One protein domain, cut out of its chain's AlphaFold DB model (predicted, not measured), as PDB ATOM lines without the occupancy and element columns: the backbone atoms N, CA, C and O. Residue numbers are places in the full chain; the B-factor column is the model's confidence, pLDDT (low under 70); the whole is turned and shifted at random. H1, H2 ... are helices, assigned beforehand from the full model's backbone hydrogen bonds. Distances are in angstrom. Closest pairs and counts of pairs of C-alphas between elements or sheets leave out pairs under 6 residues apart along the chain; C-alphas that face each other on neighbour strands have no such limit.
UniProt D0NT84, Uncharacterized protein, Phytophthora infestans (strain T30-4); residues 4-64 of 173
ATOM      1  N   SER A   4     201.851 181.972 174.695       55.62
ATOM      2  CA  SER A   4     200.810 183.003 174.555       55.62
ATOM      3  C   SER A   4     201.001 183.921 173.345       55.62
ATOM      4  O   SER A   4     200.019 184.416 172.796       55.62
ATOM      5  N   THR A   5     202.233 184.144 172.887       54.66
ATOM      6  CA  THR A   5     202.521 185.110 171.814       54.66
ATOM      7  C   THR A   5     202.193 184.564 170.424       54.66
ATOM      8  O   THR A   5     201.627 185.284 169.603       54.66
ATOM      9  N   GLU A   6     202.487 183.288 170.159       55.06
ATOM     10  CA  GLU A   6     202.156 182.635 168.881       55.06
ATOM     11  C   GLU A   6     200.647 182.437 168.713       55.06
ATOM     12  O   GLU A   6     200.104 182.679 167.639       55.06
ATOM     13  N   THR A   7     199.947 182.059 169.787       57.34
ATOM     14  CA  THR A   7     198.484 181.922 169.779       57.34
ATOM     15  C   THR A   7     197.797 183.274 169.608       57.34
ATOM     16  O   THR A   7     196.888 183.385 168.791       57.34
ATOM     17  N   PHE A   8     198.269 184.326 170.284       55.91
ATOM     18  CA  PHE A   8     197.769 185.688 170.083       55.91
ATOM     19  C   PHE A   8     198.027 186.207 168.659       55.91
ATOM     20  O   PHE A   8     197.122 186.757 168.037       55.91
ATOM     21  N   SER A   9     199.219 185.975 168.104       57.47
ATOM     22  CA  SER A   9     199.557 186.386 166.730       57.47
ATOM     23  C   SER A   9     198.730 185.631 165.688       57.47
ATOM     24  O   SER A   9     198.229 186.228 164.738       57.47
ATOM     25  N   ARG A  10     198.505 184.326 165.891       59.56
ATOM     26  CA  ARG A  10     197.622 183.514 165.042       59.56
ATOM     27  C   ARG A  10     196.170 183.995 165.109       59.56
ATOM     28  O   ARG A  10     195.497 184.022 164.086       59.56
ATOM     29  N   ASN A  11     195.716 184.433 166.281       64.75
ATOM     30  CA  ASN A  11     194.391 185.031 166.449       64.75
ATOM     31  C   ASN A  11     194.296 186.426 165.813       64.75
ATOM     32  O   ASN A  11     193.225 186.804 165.348       64.75
ATOM     33  N   PHE A  12     195.400 187.175 165.746       80.75
ATOM     34  CA  PHE A  12     195.427 188.486 165.100       80.75
ATOM     35  C   PHE A  12     195.219 188.381 163.584       80.75
ATOM     36  O   PHE A  12     194.380 189.095 163.047       80.75
ATOM     37  N   PHE A  13     195.901 187.451 162.903       80.94
ATOM     38  CA  PHE A  13     195.739 187.253 161.452       80.94
ATOM     39  C   PHE A  13     194.345 186.751 161.046       80.94
ATOM     40  O   PHE A  13     193.927 186.943 159.909       80.94
ATOM     41  N   LEU A  14     193.629 186.112 161.971       81.94
ATOM     42  CA  LEU A  14     192.254 185.648 161.776       81.94
ATOM     43  C   LEU A  14     191.214 186.675 162.245       81.94
ATOM     44  O   LEU A  14     190.014 186.440 162.114       81.94
ATOM     45  N   SER A  15     191.655 187.800 162.813       83.88
ATOM     46  CA  SER A  15     190.760 188.845 163.291       83.88
ATOM     47  C   SER A  15     190.052 189.514 162.110       83.88
ATOM     48  O   SER A  15     190.736 189.936 161.174       83.88
ATOM     49  N   PRO A  16     188.722 189.719 162.168       81.69
ATOM     50  CA  PRO A  16     187.974 190.409 161.116       81.69
ATOM     51  C   PRO A  16     188.525 191.798 160.779       81.69
ATOM     52  O   PRO A  16     188.504 192.227 159.629       81.69
ATOM     53  N   ALA A  17     189.063 192.507 161.774       83.75
ATOM     54  CA  ALA A  17     189.656 193.826 161.570       83.75
ATOM     55  C   ALA A  17     190.969 193.762 160.766       83.75
ATOM     56  O   ALA A  17     191.272 194.671 159.998       83.75
ATOM     57  N   PHE A  18     191.734 192.677 160.915       86.44
ATOM     58  CA  PHE A  18     192.956 192.469 160.146       86.44
ATOM     59  C   PHE A  18     192.640 191.980 158.729       86.44
ATOM     60  O   PHE A  18     193.160 192.522 157.759       86.44
ATOM     61  N   THR A  19     191.754 190.989 158.592       85.81
ATOM     62  CA  THR A  19     191.402 190.401 157.288       85.81
ATOM     63  C   THR A  19     190.686 191.385 156.362       85.81
ATOM     64  O   THR A  19     190.814 191.270 155.144       85.81
ATOM     65  N   SER A  20     189.989 192.374 156.928       86.19
ATOM     66  CA  SER A  20     189.385 193.496 156.196       86.19
ATOM     67  C   SER A  20     190.360 194.614 155.827       86.19
ATOM     68  O   SER A  20     189.972 195.518 155.089       86.19
ATOM     69  N   GLY A  21     191.606 194.568 156.313       86.56
ATOM     70  CA  GLY A  21     192.633 195.578 156.052       86.56
ATOM     71  C   GLY A  21     192.542 196.840 156.919       86.56
ATOM     72  O   GLY A  21     193.213 197.824 156.620       86.56
ATOM     73  N   LEU A  22     191.740 196.841 157.991       85.00
ATOM     74  CA  LEU A  22     191.578 198.004 158.879       85.00
ATOM     75  C   LEU A  22     192.674 198.118 159.933       85.00
ATOM     76  O   LEU A  22     192.953 199.211 160.428       85.00
ATOM     77  N   THR A  23     193.283 196.995 160.306       86.56
ATOM     78  CA  THR A  23     194.412 196.969 161.232       86.56
ATOM     79  C   THR A  23     195.649 196.406 160.553       86.56
ATOM     80  O   THR A  23     195.601 195.434 159.804       86.56
ATOM     81  N   TYR A  24     196.789 197.018 160.851       87.12
ATOM     82  CA  TYR A  24     198.100 196.575 160.398       87.12
ATOM     83  C   TYR A  24     198.957 196.204 161.610       87.12
ATOM     84  O   TYR A  24     198.969 196.930 162.604       87.12
ATOM     85  N   SER A  25     199.683 195.087 161.527       86.25
ATOM     86  CA  SER A  25     200.657 194.693 162.550       86.25
ATOM     87  C   SER A  25     202.079 194.838 162.037       86.25
ATOM     88  O   SER A  25     202.434 194.300 160.988       86.25
ATOM     89  N   THR A  26     202.927 195.476 162.841       86.81
ATOM     90  CA  THR A  26     204.362 195.615 162.571       86.81
ATOM     91  C   THR A  26     205.109 194.282 162.612       86.81
ATOM     92  O   THR A  26     206.193 194.195 162.047       86.81
ATOM     93  N   SER A  27     204.536 193.222 163.201       84.88
ATOM     94  CA  SER A  27     205.127 191.871 163.172       84.88
ATOM     95  C   SER A  27     205.262 191.299 161.751       84.88
ATOM     96  O   SER A  27     206.074 190.405 161.509       84.88
ATOM     97  N   LEU A  28     204.514 191.835 160.778       85.31
ATOM     98  CA  LEU A  28     204.685 191.499 159.364       85.31
ATOM     99  C   LEU A  28     206.057 191.934 158.823       85.31
ATOM    100  O   LEU A  28     206.609 191.258 157.955       85.31
ATOM    101  N   CYS A  29     206.647 193.007 159.360       87.56
ATOM    102  CA  CYS A  29     207.983 193.460 158.967       87.56
ATOM    103  C   CYS A  29     209.067 192.430 159.311       87.56
ATOM    104  O   CYS A  29     209.976 192.225 158.508       87.56
ATOM    105  N   ASP A  30     208.946 191.728 160.440       89.81
ATOM    106  CA  ASP A  30     209.902 190.683 160.833       89.81
ATOM    107  C   ASP A  30     209.881 189.519 159.835       89.81
ATOM    108  O   ASP A  30     210.923 189.016 159.410       89.81
ATOM    109  N   SER A  31     208.682 189.150 159.373       88.62
ATOM    110  CA  SER A  31     208.510 188.133 158.329       88.62
ATOM    111  C   SER A  31     209.122 188.581 156.998       88.62
ATOM    112  O   SER A  31     209.746 187.782 156.300       88.62
ATOM    113  N   ILE A  32     208.998 189.865 156.647       89.56
ATOM    114  CA  ILE A  32     209.624 190.436 155.445       89.56
ATOM    115  C   ILE A  32     211.155 190.379 155.543       89.56
ATOM    116  O   ILE A  32     211.802 190.023 154.559       89.56
ATOM    117  N   LEU A  33     211.745 190.666 156.710       89.06
ATOM    118  CA  LEU A  33     213.197 190.587 156.920       89.06
ATOM    119  C   LEU A  33     213.731 189.163 156.720       89.06
ATOM    120  O   LEU A  33     214.743 188.973 156.042       89.06
ATOM    121  N   ILE A  34     213.027 188.163 157.255       90.94
ATOM    122  CA  ILE A  34     213.381 186.749 157.069       90.94
ATOM    123  C   ILE A  34     213.250 186.358 155.593       90.94
ATOM    124  O   ILE A  34     214.163 185.763 155.023       90.94
ATOM    125  N   ASN A  35     212.155 186.733 154.932       90.31
ATOM    126  CA  ASN A  35     211.955 186.428 153.514       90.31
ATOM    127  C   ASN A  35     213.012 187.098 152.621       90.31
ATOM    128  O   ASN A  35     213.495 186.485 151.666       90.31
ATOM    129  N   GLN A  36     213.435 188.318 152.953       92.38
ATOM    130  CA  GLN A  36     214.519 189.009 152.255       92.38
ATOM    131  C   GLN A  36     215.857 188.263 152.377       92.38
ATOM    132  O   GLN A  36     216.647 188.298 151.432       92.38
ATOM    133  N   PHE A  37     216.124 187.601 153.508       92.56
ATOM    134  CA  PHE A  37     217.345 186.810 153.684       92.56
ATOM    135  C   PHE A  37     217.428 185.668 152.661       92.56
ATOM    136  O   PHE A  37     218.473 185.475 152.044       92.56
ATOM    137  N   PHE A  38     216.318 184.962 152.425       93.19
ATOM    138  CA  PHE A  38     216.266 183.882 151.435       93.19
ATOM    139  C   PHE A  38     216.189 184.396 149.997       93.19
ATOM    140  O   PHE A  38     216.801 183.823 149.095       93.19
ATOM    141  N   ASN A  39     215.452 185.482 149.765       92.12
ATOM    142  CA  ASN A  39     215.293 186.069 148.445       92.12
ATOM    143  C   ASN A  39     215.539 187.581 148.483       92.12
ATOM    144  O   ASN A  39     214.637 188.393 148.697       92.12
ATOM    145  N   GLY A  40     216.777 187.967 148.164       88.75
ATOM    146  CA  GLY A  40     217.197 189.368 148.124       88.75
ATOM    147  C   GLY A  40     216.456 190.235 147.094       88.75
ATOM    148  O   GLY A  40     216.564 191.462 147.145       88.75
ATOM    149  N   ARG A  41     215.685 189.643 146.167       88.75
ATOM    150  CA  ARG A  41     214.846 190.397 145.220       88.75
ATOM    151  C   ARG A  41     213.551 190.896 145.856       88.75
ATOM    152  O   ARG A  41     213.038 191.906 145.382       88.75
ATOM    153  N   ILE A  42     213.071 190.280 146.943       88.56
ATOM    154  CA  ILE A  42     211.821 190.677 147.620       88.56
ATOM    155  C   ILE A  42     211.865 192.145 148.039       88.56
ATOM    156  O   ILE A  42     210.903 192.868 147.818       88.56
ATOM    157  N   LYS A  43     213.010 192.627 148.539       85.62
ATOM    158  CA  LYS A  43     213.191 194.047 148.877       85.62
ATOM    159  C   LYS A  43     212.968 194.974 147.680       85.62
ATOM    160  O   LYS A  43     212.419 196.057 147.846       85.62
ATOM    161  N   LYS A  44     213.441 194.582 146.491       84.88
ATOM    162  CA  LYS A  44     213.295 195.387 145.269       84.88
ATOM    163  C   LYS A  44     211.847 195.375 144.789       84.88
ATOM    164  O   LYS A  44     211.310 196.444 144.553       84.88
ATOM    165  N   ILE A  45     211.228 194.191 144.743       86.94
ATOM    166  CA  ILE A  45     209.830 194.011 144.326       86.94
ATOM    167  C   ILE A  45     208.891 194.775 145.262       86.94
ATOM    168  O   ILE A  45     208.098 195.579 144.798       86.94
ATOM    169  N   LEU A  46     209.010 194.583 146.580       86.19
ATOM    170  CA  LEU A  46     208.173 195.282 147.558       86.19
ATOM    171  C   LEU A  46     208.420 196.793 147.535       86.19
ATOM    172  O   LEU A  46     207.488 197.572 147.699       86.19
ATOM    173  N   GLY A  47     209.673 197.205 147.322       81.25
ATOM    174  CA  GLY A  47     210.022 198.609 147.150       81.25
ATOM    175  C   GLY A  47     209.302 199.229 145.954       81.25
ATOM    176  O   GLY A  47     208.693 200.275 146.100       81.25
ATOM    177  N   GLU A  48     209.325 198.572 144.801       81.56
ATOM    178  CA  GLU A  48     208.652 199.050 143.589       81.56
ATOM    179  C   GLU A  48     207.122 198.988 143.704       81.56
ATOM    180  O   GLU A  48     206.434 199.909 143.281       81.56
ATOM    181  N   PHE A  49     206.590 197.955 144.358       82.69
ATOM    182  CA  PHE A  49     205.153 197.774 144.556       82.69
ATOM    183  C   PHE A  49     204.539 198.804 145.519       82.69
ATOM    184  O   PHE A  49     203.432 199.280 145.294       82.69
ATOM    185  N   MET A  50     205.247 199.156 146.600       81.19
ATOM    186  CA  MET A  50     204.763 200.114 147.610       81.19
ATOM    187  C   MET A  50     205.070 201.568 147.248       81.19
ATOM    188  O   MET A  50     204.340 202.477 147.644       81.19
ATOM    189  N   PHE A  51     206.179 201.808 146.545       70.38
ATOM    190  CA  PHE A  51     206.653 203.143 146.214       70.38
ATOM    191  C   PHE A  51     206.550 203.353 144.705       70.38
ATOM    192  O   PHE A  51     207.429 202.946 143.949       70.38
ATOM    193  N   THR A  52     205.487 204.040 144.283       60.78
ATOM    194  CA  THR A  52     205.323 204.490 142.894       60.78
ATOM    195  C   THR A  52     206.491 205.390 142.464       60.78
ATOM    196  O   THR A  52     207.249 205.900 143.303       60.78
ATOM    197  N   SER A  53     206.659 205.589 141.151       55.16
ATOM    198  CA  SER A  53     207.865 206.180 140.543       55.16
ATOM    199  C   SER A  53     208.359 207.480 141.201       55.16
ATOM    200  O   SER A  53     209.565 207.678 141.300       55.16
ATOM    201  N   ARG A  54     207.474 208.309 141.773       50.22
ATOM    202  CA  ARG A  54     207.843 209.543 142.497       50.22
ATOM    203  C   ARG A  54     208.685 209.318 143.749       50.22
ATOM    204  O   ARG A  54     209.614 210.076 144.023       50.22
ATOM    205  N   ALA A  55     208.372 208.291 144.533       50.31
ATOM    206  CA  ALA A  55     209.194 207.948 145.686       50.31
ATOM    207  C   ALA A  55     210.509 207.314 145.215       50.31
ATOM    208  O   ALA A  55     211.562 207.631 145.766       50.31
ATOM    209  N   SER A  56     210.479 206.500 144.155       53.16
ATOM    210  CA  SER A  56     211.690 205.979 143.510       53.16
ATOM    211  C   SER A  56     212.615 207.105 143.025       53.16
ATOM    212  O   SER A  56     213.807 207.050 143.310       53.16
ATOM    213  N   GLU A  57     212.086 208.171 142.416       54.59
ATOM    214  CA  GLU A  57     212.838 209.374 142.030       54.59
ATOM    215  C   GLU A  57     213.426 210.106 143.235       54.59
ATOM    216  O   GLU A  57     214.601 210.467 143.208       54.59
ATOM    217  N   ALA A  58     212.672 210.282 144.324       57.34
ATOM    218  CA  ALA A  58     213.199 210.880 145.552       57.34
ATOM    219  C   ALA A  58     214.339 210.027 146.148       57.34
ATOM    220  O   ALA A  58     215.402 210.546 146.487       57.34
ATOM    221  N   TRP A  59     214.171 208.703 146.199       57.75
ATOM    222  CA  TRP A  59     215.198 207.760 146.659       57.75
ATOM    223  C   TRP A  59     216.387 207.631 145.696       57.75
ATOM    224  O   TRP A  59     217.488 207.309 146.148       57.75
ATOM    225  N   ALA A  60     216.187 207.843 144.395       57.84
ATOM    226  CA  ALA A  60     217.233 207.871 143.373       57.84
ATOM    227  C   ALA A  60     218.018 209.186 143.430       57.84
ATOM    228  O   ALA A  60     219.245 209.163 143.382       57.84
ATOM    229  N   THR A  61     217.332 210.309 143.664       60.25
ATOM    230  CA  THR A  61     217.935 211.627 143.913       60.25
ATOM    231  C   THR A  61     218.788 211.594 145.182       60.25
ATOM    232  O   THR A  61     219.928 212.054 145.167       60.25
ATOM    233  N   LEU A  62     218.293 210.964 146.255       59.81
ATOM    234  CA  LEU A  62     219.058 210.727 147.487       59.81
ATOM    235  C   LEU A  62     220.230 209.746 147.299       59.81
ATOM    236  O   LEU A  62     221.226 209.851 148.012       59.81
ATOM    237  N   ARG A  63     220.137 208.800 146.355       59.75
ATOM    238  CA  ARG A  63     221.222 207.857 146.017       59.75
ATOM    239  C   ARG A  63     222.176 208.350 144.925       59.75
ATOM    240  O   ARG A  63     223.151 207.660 144.648       59.75
ATOM    241  N   GLY A  64     221.938 209.526 144.343       53.97
ATOM    242  CA  GLY A  64     222.772 210.105 143.284       53.97
ATOM    243  C   GLY A  64     222.677 209.394 141.927       53.97
ATOM    244  O   GLY A  64     223.519 209.632 141.063       53.97
TER     245      GLY A  64
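This is residues 4 to 64 of the 173 residues of an uncharacterized protein of Phytophthora infestans (strain T30-4) (UniProt D0NT84). The longest helix, H3, makes a corner with H4 inside a loose zigzag of five helices, with H1 and H2 towards one end and H5 at the other. The printed part has 61 residues with five named helices, H1 to H5 in order, and is all helix. It is only just loose, close to extended: radius of gyration of the C-alphas 15.4 A, spans 47 by 27 by 15 A.

Start at H3, residues 27 to 38: its residues 35 to 36 alone touch H4, residues 42 to 50, only just and only at the corner, with 3 pairs of C-alphas within 8 A, the closest Gln 36 and Ile 42 at 5.6 A. They run opposite ways at a steep tilt of 47 degrees. H5, residues 53 to 63, is close to H4 but not clearly touching, closest C-alphas Glu 48 and Ser 56, 7.6 A. H2, residues 16 to 19, is apart from H3, and close to H1, residues 4 to 13, but not clearly touching, closest C-alphas Phe 13 and Thr 19, 6.8 A. O i to N i+4 pairs are within hydrogen-bond range throughout H1, H4 and H5, and 7 of 8 in H3; H2 is too short for one.

Find C-alpha 27 at (205.127, 191.871, 163.172); H3 runs 18.0 A from there. H1 starts at (200.810, 183.003, 174.555) and spans 14.7 A, H2 5.1 A, H4 11.8 A; H5, 14.5 A, ends at (221.222, 207.857, 146.017).

The C-alphas of Ser 4 and Gly 64, the farthest apart, are 46.8 A apart. The printed part has no cut and no long link; look for pLDDT under 70 at residues 4 to 11 and 52 to 64.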